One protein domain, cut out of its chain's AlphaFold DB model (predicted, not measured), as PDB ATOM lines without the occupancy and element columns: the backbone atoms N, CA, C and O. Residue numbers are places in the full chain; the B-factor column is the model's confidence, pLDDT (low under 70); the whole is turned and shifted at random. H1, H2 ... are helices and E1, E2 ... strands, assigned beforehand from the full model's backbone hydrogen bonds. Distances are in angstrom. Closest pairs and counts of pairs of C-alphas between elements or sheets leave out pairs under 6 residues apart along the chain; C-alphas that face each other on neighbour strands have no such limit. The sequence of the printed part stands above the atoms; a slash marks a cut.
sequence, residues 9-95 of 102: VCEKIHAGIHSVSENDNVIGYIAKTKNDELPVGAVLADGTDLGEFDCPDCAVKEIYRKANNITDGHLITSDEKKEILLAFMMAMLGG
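Overview. This is residues 9 to 95 of the 102 residues of an uncharacterized protein of Serratia marcescens (UniProt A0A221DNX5). One strongly twisted sheet of five strands has H1 packed over one face and its other face bare, which makes a compact body. From this body a long tail, residues 78 to 95 with H2 near its end, sticks out free and makes the length of the whole. The printed part has 87 residues, with five named strands followed by two named helices, in the order E1 E2 E3 E4 E5 H1 H2; the sheet's order is the same as the strands' order in the chain, all antiparallel, and the class is mixed. The whole is loose, with a radius of gyration of the C-alphas of 16.1 A, and elongated, with spans of 51 by 29 by 23 A.

Arrangement. E1, residues 9 to 14, is an edge strand and forms a hairpin with E2, residues 17 to 22, antiparallel at 150 degrees, with N 11 and O 19 2.9 A apart. E2 forms a hairpin with E3, residues 25 to 31, at 152 degrees, with N 20 and O 28 2.8 A apart. E3 forms a hairpin with E4, residues 40 to 44, at 151 degrees, with N 29 and O 43 2.8 A apart. E4 forms a hairpin with E5, residues 49 to 53, the other edge strand, at 155 degrees, with N 42 and O 51 3.0 A apart. The five strands make a meander, each the antiparallel neighbour of the one before. H1, residues 56 to 67, is on one face of this sheet, an arrangement of two layers, helix and sheet. The closest C-alphas of H1 and E4 are those of Ala 59 and Ala 42, 5.7 A apart. The closest of H1 and E3 are those of Ile 63 and Gly 28, 6.0 A apart. H2, residues 83 to 93, is not on the sheet and is apart from H1. In H1 and H2 every O i to N i+4 pair is within hydrogen-bond range.

Along the chain. E1 begins with C-alpha 9 at (19.085, -23.270, 159.290) and is 15.3 A long from first to last C-alpha. E2 measures 16.9 A, E3 18.2 A, E4 13.4 A and E5 11.7 A. H1 is 16.6 A long and begins with C-alpha 56 at (29.513, -24.181, 152.192). H2 is 15.2 A long and ends with C-alpha 93 at (-5.149, -9.179, 145.841).

Size, cuts and confidence. The two C-alphas farthest apart are those of Asn 35 and Gly 95, 52.8 A. Without residues 78 to 95, the body of 69 residues spans 33 by 23 by 22 A. The printed part has no cut. The link from H1 to H2, residues 68 to 82, is long. The mean pLDDT of the printed part is 77.1, and residues 71 to 95 are under 70.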
ATOM      1  N   VAL A   9      18.458 -24.227 158.377       85.19
ATOM      2  CA  VAL A   9      19.085 -23.270 159.290       85.19
ATOM      3  C   VAL A   9      20.507 -23.734 159.571       85.19
ATOM      4  O   VAL A   9      20.722 -24.890 159.926       85.19
ATOM      5  N   CYS A  10      21.474 -22.834 159.391       85.00
ATOM      6  CA  CYS A  10      22.877 -23.076 159.713       85.00
ATOM      7  C   CYS A  10      23.274 -22.260 160.948       85.00
ATOM      8  O   CYS A  10      23.453 -21.045 160.856       85.00
ATOM      9  N   GLU A  11      23.439 -22.914 162.096       84.94
ATOM     10  CA  GLU A  11      23.768 -22.252 163.364       84.94
ATOM     11  C   GLU A  11      25.202 -22.548 163.784       84.94
ATOM     12  O   GLU A  11      25.664 -23.683 163.718       84.94
ATOM     13  N   LYS A  12      25.934 -21.532 164.242       88.06
ATOM     14  CA  LYS A  12      27.297 -21.725 164.739       88.06
ATOM     15  C   LYS A  12      27.261 -22.315 166.150       88.06
ATOM     16  O   LYS A  12      26.839 -21.634 167.080       88.06
ATOM     17  N   ILE A  13      27.799 -23.520 166.315       88.56
ATOM     18  CA  ILE A  13      27.854 -24.216 167.614       88.56
ATOM     19  C   ILE A  13      29.253 -24.186 168.244       88.56
ATOM     20  O   ILE A  13      29.389 -24.204 169.465       88.56
ATOM     21  N   HIS A  14      30.310 -24.091 167.427       86.69
ATOM     22  CA  HIS A  14      31.688 -23.952 167.903       86.69
ATOM     23  C   HIS A  14      32.556 -23.146 166.921       86.69
ATOM     24  O   HIS A  14      32.092 -22.669 165.883       86.69
ATOM     25  N   ALA A  15      33.833 -22.935 167.252       85.06
ATOM     26  CA  ALA A  15      34.775 -22.266 166.365       85.06
ATOM     27  C   ALA A  15      34.937 -23.056 165.057       85.06
ATOM     28  O   ALA A  15      35.537 -24.124 165.041       85.06
ATOM     29  N   GLY A  16      34.388 -22.512 163.968       81.19
ATOM     30  CA  GLY A  16      34.448 -23.137 162.649       81.19
ATOM     31  C   GLY A  16      33.497 -24.318 162.458       81.19
ATOM     32  O   GLY A  16      33.593 -24.975 161.435       81.19
ATOM     33  N   ILE A  17      32.579 -24.588 163.397       86.44
ATOM     34  CA  ILE A  17      31.593 -25.674 163.274       86.44
ATOM     35  C   ILE A  17      30.187 -25.087 163.312       86.44
ATOM     36  O   ILE A  17      29.839 -24.347 164.242       86.44
ATOM     37  N   HIS A  18      29.384 -25.443 162.313       91.44
ATOM     38  CA  HIS A  18      27.986 -25.057 162.206       91.44
ATOM     39  C   HIS A  18      27.097 -26.302 162.107       91.44
ATOM     40  O   HIS A  18      27.430 -27.243 161.390       91.44
ATOM     41  N   SER A  19      25.973 -26.315 162.820       92.62
ATOM     42  CA  SER A  19      24.923 -27.322 162.661       92.62
ATOM     43  C   SER A  19      23.987 -26.933 161.527       92.62
ATOM     44  O   SER A  19      23.642 -25.762 161.388       92.62
ATOM     45  N   VAL A  20      23.559 -27.922 160.749       91.69
ATOM     46  CA  VAL A  20      22.546 -27.793 159.702       91.69
ATOM     47  C   VAL A  20      21.274 -28.465 160.197       91.69
ATOM     48  O   VAL A  20      21.279 -29.666 160.476       91.69
ATOM     49  N   SER A  21      20.192 -27.698 160.289       89.50
ATOM     50  CA  SER A  21      18.906 -28.166 160.805       89.50
ATOM     51  C   SER A  21      17.787 -27.987 159.787       89.50
ATOM     52  O   SER A  21      17.725 -26.972 159.091       89.50
ATOM     53  N   GLU A  22      16.869 -28.948 159.744       87.25
ATOM     54  CA  GLU A  22      15.594 -28.873 159.034       87.25
ATOM     55  C   GLU A  22      14.452 -29.034 160.047       87.25
ATOM     56  O   GLU A  22      14.399 -30.031 160.766       87.25
ATOM     57  N   ASN A  23      13.515 -28.077 160.092       85.12
ATOM     58  CA  ASN A  23      12.363 -28.101 161.011       85.12
ATOM     59  C   ASN A  23      12.771 -28.424 162.466       85.12
ATOM     60  O   ASN A  23      12.251 -29.364 163.064       85.12
ATOM     61  N   ASP A  24      13.758 -27.690 162.989       82.62
ATOM     62  CA  ASP A  24      14.339 -27.843 164.335       82.62
ATOM     63  C   ASP A  24      15.061 -29.178 164.613       82.62
ATOM     64  O   ASP A  24      15.546 -29.401 165.722       82.62
ATOM     65  N   ASN A  25      15.214 -30.047 163.608       86.69
ATOM     66  CA  ASN A  25      15.985 -31.283 163.720       86.69
ATOM     67  C   ASN A  25      17.348 -31.119 163.052       86.69
ATOM     68  O   ASN A  25      17.430 -30.787 161.870       86.69
ATOM     69  N   VAL A  26      18.423 -31.384 163.797       92.00
ATOM     70  CA  VAL A  26      19.781 -31.375 163.239       92.00
ATOM     71  C   VAL A  26      19.937 -32.563 162.295       92.00
ATOM     72  O   VAL A  26      19.788 -33.712 162.702       92.00
ATOM     73  N   ILE A  27      20.258 -32.272 161.037       93.25
ATOM     74  CA  ILE A  27      20.456 -33.270 159.979       93.25
ATOM     75  C   ILE A  27      21.935 -33.458 159.619       93.25
ATOM     76  O   ILE A  27      22.304 -34.468 159.021       93.25
ATOM     77  N   GLY A  28      22.801 -32.527 160.022       93.94
ATOM     78  CA  GLY A  28      24.242 -32.654 159.847       93.94
ATOM     79  C   GLY A  28      25.023 -31.459 160.365       93.94
ATOM     80  O   GLY A  28      24.481 -30.562 161.013       93.94
ATOM     81  N   TYR A  29      26.316 -31.453 160.065       93.62
ATOM     82  CA  TYR A  29      27.255 -30.430 160.498       93.62
ATOM     83  C   TYR A  29      28.223 -30.090 159.374       93.62
ATOM     84  O   TYR A  29      28.628 -30.961 158.603       93.62
ATOM     85  N   ILE A  30      28.631 -28.825 159.326       93.88
ATOM     86  CA  ILE A  30      29.715 -28.359 158.467       93.88
ATOM     87  C   ILE A  30      30.860 -27.813 159.317       93.88
ATOM     88  O   ILE A  30      30.642 -27.118 160.314       93.88
ATOM     89  N   ALA A  31      32.084 -28.115 158.903       90.38
ATOM     90  CA  ALA A  31      33.306 -27.598 159.490       90.38
ATOM     91  C   ALA A  31      34.026 -26.723 158.460       90.38
ATOM     92  O   ALA A  31      34.500 -27.218 157.438       90.38
ATOM     93  N   LYS A  32      34.119 -25.418 158.729       82.56
ATOM     94  CA  LYS A  32      34.900 -24.469 157.931       82.56
ATOM     95  C   LYS A  32      35.980 -23.838 158.800       82.56
ATOM     96  O   LYS A  32      35.700 -23.214 159.827       82.56
ATOM     97  N   THR A  33      37.232 -23.988 158.381       73.06
ATOM     98  CA  THR A  33      38.348 -23.296 159.034       73.06
ATOM     99  C   THR A  33      38.281 -21.789 158.755       73.06
ATOM    100  O   THR A  33      37.546 -21.332 157.887       73.06
ATOM    101  N   LYS A  34      39.062 -20.976 159.475       73.38
ATOM    102  CA  LYS A  34      39.154 -19.534 159.179       73.38
ATOM    103  C   LYS A  34      39.862 -19.229 157.851       73.38
ATOM    104  O   LYS A  34      39.879 -18.072 157.450       73.38
ATOM    105  N   ASN A  35      40.495 -20.224 157.232       77.44
ATOM    106  CA  ASN A  35      41.099 -20.071 155.922       77.44
ATOM    107  C   ASN A  35      40.032 -20.347 154.855       77.44
ATOM    108  O   ASN A  35      39.567 -21.479 154.734       77.44
ATOM    109  N   ASP A  36      39.658 -19.315 154.101       73.75
ATOM    110  CA  ASP A  36      38.656 -19.412 153.037       73.75
ATOM    111  C   ASP A  36      39.130 -20.227 151.820       73.75
ATOM    112  O   ASP A  36      38.303 -20.589 150.989       73.75
ATOM    113  N   GLU A  37      40.426 -20.549 151.736       76.19
ATOM    114  CA  GLU A  37      41.003 -21.431 150.712       76.19
ATOM    115  C   GLU A  37      40.866 -22.923 151.054       76.19
ATOM    116  O   GLU A  37      41.054 -23.770 150.183       76.19
ATOM    117  N   LEU A  38      40.582 -23.260 152.319       77.50
ATOM    118  CA  LEU A  38      40.401 -24.649 152.733       77.50
ATOM    119  C   LEU A  38      38.950 -25.095 152.510       77.50
ATOM    120  O   LEU A  38      38.023 -24.323 152.782       77.50
ATOM    121  N   PRO A  39      38.742 -26.346 152.063       83.31
ATOM    122  CA  PRO A  39      37.413 -26.853 151.783       83.31
ATOM    123  C   PRO A  39      36.584 -26.999 153.064       83.31
ATOM    124  O   PRO A  39      37.089 -27.033 154.191       83.31
ATOM    125  N   VAL A  40      35.273 -27.072 152.879       89.94
ATOM    126  CA  VAL A  40      34.291 -27.271 153.942       89.94
ATOM    127  C   VAL A  40      34.075 -28.765 154.132       89.94
ATOM    128  O   VAL A  40      33.601 -29.435 153.219       89.94
ATOM    129  N   GLY A  41      34.384 -29.284 155.317       90.75
ATOM    130  CA  GLY A  41      34.044 -30.661 155.678       90.75
ATOM    131  C   GLY A  41      32.563 -30.776 156.029       90.75
ATOM    132  O   GLY A  41      32.021 -29.877 156.679       90.75
ATOM    133  N   ALA A  42      31.911 -31.866 155.627       93.75
ATOM    134  CA  ALA A  42      30.499 -32.106 155.912       93.75
ATOM    135  C   ALA A  42      30.262 -33.512 156.467       93.75
ATOM    136  O   ALA A  42      30.768 -34.499 155.939       93.75
ATOM    137  N   VAL A  43      29.439 -33.604 157.509       94.12
ATOM    138  CA  VAL A  43      29.060 -34.875 158.138       94.12
ATOM    139  C   VAL A  43      27.559 -34.902 158.416       94.12
ATOM    140  O   VAL A  43      26.955 -33.872 158.724       94.12
ATOM    141  N   LEU A  44      26.943 -36.078 158.320       94.00
ATOM    142  CA  LEU A  44      25.563 -36.285 158.761       94.00
ATOM    143  C   LEU A  44      25.465 -36.324 160.289       94.00
ATOM    144  O   LEU A  44      26.452 -36.534 160.994       94.00
ATOM    145  N   ALA A  45      24.248 -36.150 160.808       91.88
ATOM    146  CA  ALA A  45      23.982 -36.212 162.245       91.88
ATOM    147  C   ALA A  45      24.322 -37.579 162.878       91.88
ATOM    148  O   ALA A  45      24.590 -37.648 164.075       91.88
ATOM    149  N   ASP A  46      24.346 -38.652 162.083       91.44
ATOM    150  CA  ASP A  46      24.747 -39.999 162.509       91.44
ATOM    151  C   ASP A  46      26.270 -40.239 162.472       91.44
ATOM    152  O   ASP A  46      26.735 -41.320 162.835       91.44
ATOM    153  N   GLY A  47      27.051 -39.235 162.063       88.62
ATOM    154  CA  GLY A  47      28.505 -39.314 161.938       88.62
ATOM    155  C   GLY A  47      29.001 -39.829 160.586       88.62
ATOM    156  O   GLY A  47      30.211 -39.970 160.417       88.62
ATOM    157  N   THR A  48      28.116 -40.094 159.620       91.25
ATOM    158  CA  THR A  48      28.527 -40.446 158.255       91.25
ATOM    159  C   THR A  48      29.266 -39.277 157.615       91.25
ATOM    160  O   THR A  48      28.724 -38.177 157.488       91.25
ATOM    161  N   ASP A  49      30.495 -39.534 157.182       92.12
ATOM    162  CA  ASP A  49      31.309 -38.568 156.456       92.12
ATOM    163  C   ASP A  49      30.806 -38.410 155.015       92.12
ATOM    164  O   ASP A  49      30.602 -39.394 154.299       92.12
ATOM    165  N   LEU A  50      30.584 -37.161 154.602       89.50
ATOM    166  CA  LEU A  50      30.194 -36.803 153.238       89.50
ATOM    167  C   LEU A  50      31.372 -36.249 152.428       89.50
ATOM    168  O   LEU A  50      31.229 -36.045 151.221       89.50
ATOM    169  N   GLY A  51      32.519 -36.035 153.073       90.19
ATOM    170  CA  GLY A  51      33.734 -35.512 152.479       90.19
ATOM    171  C   GLY A  51      33.832 -33.989 152.521       90.19
ATOM    172  O   GLY A  51      33.235 -33.299 153.353       90.19
ATOM    173  N   GLU A  52      34.644 -33.475 151.605       92.00
ATOM    174  CA  GLU A  52      35.036 -32.075 151.517       92.00
ATOM    175  C   GLU A  52      34.373 -31.391 150.316       92.00
ATOM    176  O   GLU A  52      34.217 -31.983 149.247       92.00
ATOM    177  N   PHE A  53      33.990 -30.127 150.495       89.12
ATOM    178  CA  PHE A  53      33.287 -29.333 149.493       89.12
ATOM    179  C   PHE A  53      33.960 -27.978 149.302       89.12
ATOM    180  O   PHE A  53      34.261 -27.278 150.269       89.12
ATOM    181  N   ASP A  54      34.082 -27.547 148.049       86.44
ATOM    182  CA  ASP A  54      34.651 -26.237 147.702       86.44
ATOM    183  C   ASP A  54      33.759 -25.061 148.135       86.44
ATOM    184  O   ASP A  54      34.186 -23.906 148.129       86.44
ATOM    185  N   CYS A  55      32.496 -25.329 148.492       85.62
ATOM    186  CA  CYS A  55      31.537 -24.300 148.872       85.62
ATOM    187  C   CYS A  55      30.647 -24.732 150.060       85.62
ATOM    188  O   CYS A  55      30.151 -25.864 150.063       85.62
ATOM    189  N   PRO A  56      30.387 -23.855 151.059       86.25
ATOM    190  CA  PRO A  56      29.513 -24.181 152.192       86.25
ATOM    191  C   PRO A  56      28.108 -24.619 151.764       86.25
ATOM    192  O   PRO A  56      27.573 -25.592 152.290       86.25
ATOM    193  N   ASP A  57      27.536 -23.961 150.756       86.69
ATOM    194  CA  ASP A  57      26.198 -24.298 150.260       86.69
ATOM    195  C   ASP A  57      26.156 -25.679 149.599       86.69
ATOM    196  O   ASP A  57      25.134 -26.362 149.643       86.69
ATOM    197  N   CYS A  58      27.265 -26.109 148.997       87.88
ATOM    198  CA  CYS A  58      27.422 -27.422 148.385       87.88
ATOM    199  C   CYS A  58      27.360 -28.505 149.471       87.88
ATOM    200  O   CYS A  58      26.601 -29.465 149.335       87.88
ATOM    201  N   ALA A  59      28.080 -28.291 150.577       90.50
ATOM    202  CA  ALA A  59      28.045 -29.156 151.753       90.50
ATOM    203  C   ALA A  59      26.639 -29.231 152.373       90.50
ATOM    204  O   ALA A  59      26.117 -30.320 152.605       90.50
ATOM    205  N   VAL A  60      25.981 -28.084 152.583       90.06
ATOM    206  CA  VAL A  60      24.617 -28.017 153.145       90.06
ATOM    207  C   VAL A  60      23.606 -28.750 152.255       90.06
ATOM    208  O   VAL A  60      22.765 -29.503 152.755       90.06
ATOM    209  N   LYS A  61      23.699 -28.575 150.931       87.06
ATOM    210  CA  LYS A  61      22.844 -29.280 149.965       87.06
ATOM    211  C   LYS A  61      23.044 -30.789 150.039       87.06
ATOM    212  O   LYS A  61      22.052 -31.514 150.048       87.06
ATOM    213  N   GLU A  62      24.284 -31.267 150.098       88.94
ATOM    214  CA  GLU A  62      24.555 -32.707 150.126       88.94
ATOM    215  C   GLU A  62      24.117 -33.349 151.450       88.94
ATOM    216  O   GLU A  62      23.507 -34.419 151.418       88.94
ATOM    217  N   ILE A  63      24.293 -32.660 152.589       91.06
ATOM    218  CA  ILE A  63      23.719 -33.071 153.885       91.06
ATOM    219  C   ILE A  63      22.212 -33.283 153.748       91.06
ATOM    220  O   ILE A  63      21.702 -34.356 154.070       91.06
ATOM    221  N   TYR A  64      21.493 -32.290 153.220       88.75
ATOM    222  CA  TYR A  64      20.046 -32.391 153.068       88.75
ATOM    223  C   TYR A  64      19.629 -33.508 152.103       88.75
ATOM    224  O   TYR A  64      18.692 -34.252 152.404       88.75
ATOM    225  N   ARG A  65      20.335 -33.687 150.974       86.94
ATOM    226  CA  ARG A  65      20.065 -34.794 150.035       86.94
ATOM    227  C   ARG A  65      20.199 -36.144 150.705       86.94
ATOM    228  O   ARG A  65      19.320 -36.985 150.538       86.94
ATOM    229  N   LYS A  66      21.295 -36.356 151.429       89.25
ATOM    230  CA  LYS A  66      21.599 -37.640 152.058       89.25
ATOM    231  C   LYS A  66      20.670 -37.918 153.234       89.25
ATOM    232  O   LYS A  66      20.088 -38.997 153.269       89.25
ATOM    233  N   ALA A  67      20.427 -36.935 154.102       87.38
ATOM    234  CA  ALA A  67      19.492 -37.059 155.223       87.38
ATOM    235  C   ALA A  67      18.061 -37.409 154.769       87.38
ATOM    236  O   ALA A  67      17.376 -38.191 155.424       87.38
ATOM    237  N   ASN A  68      17.627 -36.888 153.615       84.50
ATOM    238  CA  ASN A  68      16.292 -37.131 153.060       84.50
ATOM    239  C   ASN A  68      16.247 -38.214 151.959       84.50
ATOM    240  O   ASN A  68      15.224 -38.358 151.289       84.50
ATOM    241  N   ASN A  69      17.323 -38.986 151.754       83.75
ATOM    242  CA  ASN A  69      17.422 -40.032 150.721       83.75
ATOM    243  C   ASN A  69      17.044 -39.562 149.296       83.75
ATOM    244  O   ASN A  69      16.408 -40.284 148.525       83.75
ATOM    245  N   ILE A  70      17.441 -38.343 148.922       78.62
ATOM    246  CA  ILE A  70      17.164 -37.751 147.607       78.62
ATOM    247  C   ILE A  70      18.234 -38.212 146.609       78.62
ATOM    248  O   ILE A  70      19.291 -37.593 146.460       78.62
ATOM    249  N   THR A  71      17.949 -39.308 145.907       66.75
ATOM    250  CA  THR A  71      18.851 -39.894 144.903       66.75
ATOM    251  C   THR A  71      18.779 -39.202 143.544       66.75
ATOM    252  O   THR A  71      19.787 -39.160 142.847       66.75
ATOM    253  N   ASP A  72      17.626 -38.625 143.188       53.00
ATOM    254  CA  ASP A  72      17.390 -38.018 141.875       53.00
ATOM    255  C   ASP A  72      16.487 -36.779 142.004       53.00
ATOM    256  O   ASP A  72      15.328 -36.864 142.422       53.00
ATOM    257  N   GLY A  73      17.040 -35.599 141.718       49.44
ATOM    258  CA  GLY A  73      16.324 -34.330 141.827       49.44
ATOM    259  C   GLY A  73      17.240 -33.116 141.970       49.44
ATOM    260  O   GLY A  73      18.273 -33.165 142.635       49.44
ATOM    261  N   HIS A  74      16.842 -32.002 141.354       47.53
ATOM    262  CA  HIS A  74      17.482 -30.709 141.569       47.53
ATOM    263  C   HIS A  74      17.009 -30.101 142.891       47.53
ATOM    264  O   HIS A  74      15.812 -29.896 143.099       47.53
ATOM    265  N   LEU A  75      17.956 -29.776 143.770       47.88
ATOM    266  CA  LEU A  75      17.687 -28.960 144.945       47.88
ATOM    267  C   LEU A  75      17.556 -27.498 144.537       47.88
ATOM    268  O   LEU A  75      18.541 -26.849 144.187       47.88
ATOM    269  N   ILE A  76      16.334 -26.981 144.604       49.03
ATOM    270  CA  ILE A  76      16.070 -25.553 144.460       49.03
ATOM    271  C   ILE A  76      16.262 -24.919 145.839       49.03
ATOM    272  O   ILE A  76      15.341 -24.873 146.653       49.03
ATOM    273  N   THR A  77      17.477 -24.454 146.118       44.22
ATOM    274  CA  THR A  77      17.739 -23.568 147.256       44.22
ATOM    275  C   THR A  77      17.261 -22.178 146.883       44.22
ATOM    276  O   THR A  77      17.751 -21.605 145.914       44.22
ATOM    277  N   SER A  78      16.278 -21.635 147.595       44.16
ATOM    278  CA  SER A  78      15.885 -20.252 147.347       44.16
ATOM    279  C   SER A  78      16.750 -19.299 148.159       44.16
ATOM    280  O   SER A  78      16.548 -19.189 149.367       44.16
ATOM    281  N   ASP A  79      17.611 -18.548 147.485       46.00
ATOM    282  CA  ASP A  79      18.029 -17.227 147.969       46.00
ATOM    283  C   ASP A  79      16.939 -16.160 147.722       46.00
ATOM    284  O   ASP A  79      16.919 -15.106 148.349       46.00
ATOM    285  N   GLU A  80      15.949 -16.447 146.866       41.88
ATOM    286  CA  GLU A  80      15.000 -15.453 146.333       41.88
ATOM    287  C   GLU A  80      13.531 -15.722 146.710       41.88
ATOM    288  O   GLU A  80      12.635 -15.755 145.864       41.88
ATOM    289  N   LYS A  81      13.232 -15.924 147.998       44.12
ATOM    290  CA  LYS A  81      11.848 -16.191 148.458       44.12
ATOM    291  C   LYS A  81      11.077 -14.999 149.024       44.12
ATOM    292  O   LYS A  81      10.039 -15.199 149.649       44.12
ATOM    293  N   LYS A  82      11.520 -13.762 148.783       49.47
ATOM    294  CA  LYS A  82      10.674 -12.584 149.058       49.47
ATOM    295  C   LYS A  82       9.895 -12.117 147.829       49.47
ATOM    296  O   LYS A  82       8.702 -11.872 147.950       49.47
ATOM    297  N   GLU A  83      10.505 -12.114 146.648       45.28
ATOM    298  CA  GLU A  83       9.873 -11.556 145.443       45.28
ATOM    299  C   GLU A  83       8.784 -12.467 144.851       45.28
ATOM    300  O   GLU A  83       7.698 -11.997 144.520       45.28
ATOM    301  N   ILE A  84       9.000 -13.789 144.787       54.12
ATOM    302  CA  ILE A  84       8.016 -14.716 144.190       54.12
ATOM    303  C   ILE A  84       6.776 -14.879 145.084       54.12
ATOM    304  O   ILE A  84       5.653 -14.931 144.581       54.12
ATOM    305  N   LEU A  85       6.955 -14.917 146.411       52.88
ATOM    306  CA  LEU A  85       5.833 -14.974 147.352       52.88
ATOM    307  C   LEU A  85       5.018 -13.671 147.305       52.88
ATOM    308  O   LEU A  85       3.790 -13.724 147.277       52.88
ATOM    309  N   LEU A  86       5.688 -12.514 147.217       56.34
ATOM    310  CA  LEU A  86       5.033 -11.212 147.099       56.34
ATOM    311  C   LEU A  86       4.279 -11.070 145.768       56.34
ATOM    312  O   LEU A  86       3.135 -10.621 145.768       56.34
ATOM    313  N   ALA A  87       4.861 -11.526 144.654       56.91
ATOM    314  CA  ALA A  87       4.198 -11.544 143.351       56.91
ATOM    315  C   ALA A  87       2.931 -12.419 143.358       56.91
ATOM    316  O   ALA A  87       1.898 -12.028 142.813       56.91
ATOM    317  N   PHE A  88       2.972 -13.568 144.039       55.38
ATOM    318  CA  PHE A  88       1.806 -14.442 144.181       55.38
ATOM    319  C   PHE A  88       0.724 -13.821 145.082       55.38
ATOM    320  O   PHE A  88      -0.465 -13.903 144.771       55.38
ATOM    321  N   MET A  89       1.117 -13.137 146.163       56.41
ATOM    322  CA  MET A  89       0.188 -12.410 147.038       56.41
ATOM    323  C   MET A  89      -0.459 -11.209 146.330       56.41
ATOM    324  O   MET A  89      -1.658 -10.986 146.487       56.41
ATOM    325  N   MET A  90       0.291 -10.470 145.506       58.50
ATOM    326  CA  MET A  90      -0.244  -9.352 144.719       58.50
ATOM    327  C   MET A  90      -1.220  -9.817 143.632       58.50
ATOM    328  O   MET A  90      -2.247  -9.174 143.424       58.50
ATOM    329  N   ALA A  91      -0.965 -10.962 142.991       61.44
ATOM    330  CA  ALA A  91      -1.893 -11.545 142.021       61.44
ATOM    331  C   ALA A  91      -3.230 -11.967 142.662       61.44
ATOM    332  O   ALA A  91      -4.282 -11.831 142.042       61.44
ATOM    333  N   MET A  92      -3.206 -12.417 143.921       57.88
ATOM    334  CA  MET A  92      -4.413 -12.799 144.669       57.88
ATOM    335  C   MET A  92      -5.182 -11.593 145.238       57.88
ATOM    336  O   MET A  92      -6.380 -11.698 145.487       57.88
ATOM    337  N   LEU A  93      -4.525 -10.439 145.407       57.78
ATOM    338  CA  LEU A  93      -5.149  -9.179 145.841       57.78
ATOM    339  C   LEU A  93      -5.700  -8.334 144.676       57.78
ATOM    340  O   LEU A  93      -6.560  -7.486 144.894       57.78
ATOM    341  N   GLY A  94      -5.235  -8.558 143.440       54.53
ATOM    342  CA  GLY A  94      -5.664  -7.814 142.244       54.53
ATOM    343  C   GLY A  94      -6.940  -8.331 141.564       54.53
ATOM    344  O   GLY A  94      -7.408  -7.730 140.600       54.53
ATOM    345  N   GLY A  95      -7.516  -9.433 142.047       47.72
ATOM    346  CA  GLY A  95      -8.685 -10.093 141.462       47.72
ATOM    347  C   GLY A  95     -10.036  -9.576 141.960       47.72
ATOM    348  O   GLY A  95     -10.918 -10.385 142.212       47.72
TER     349      GLY A  95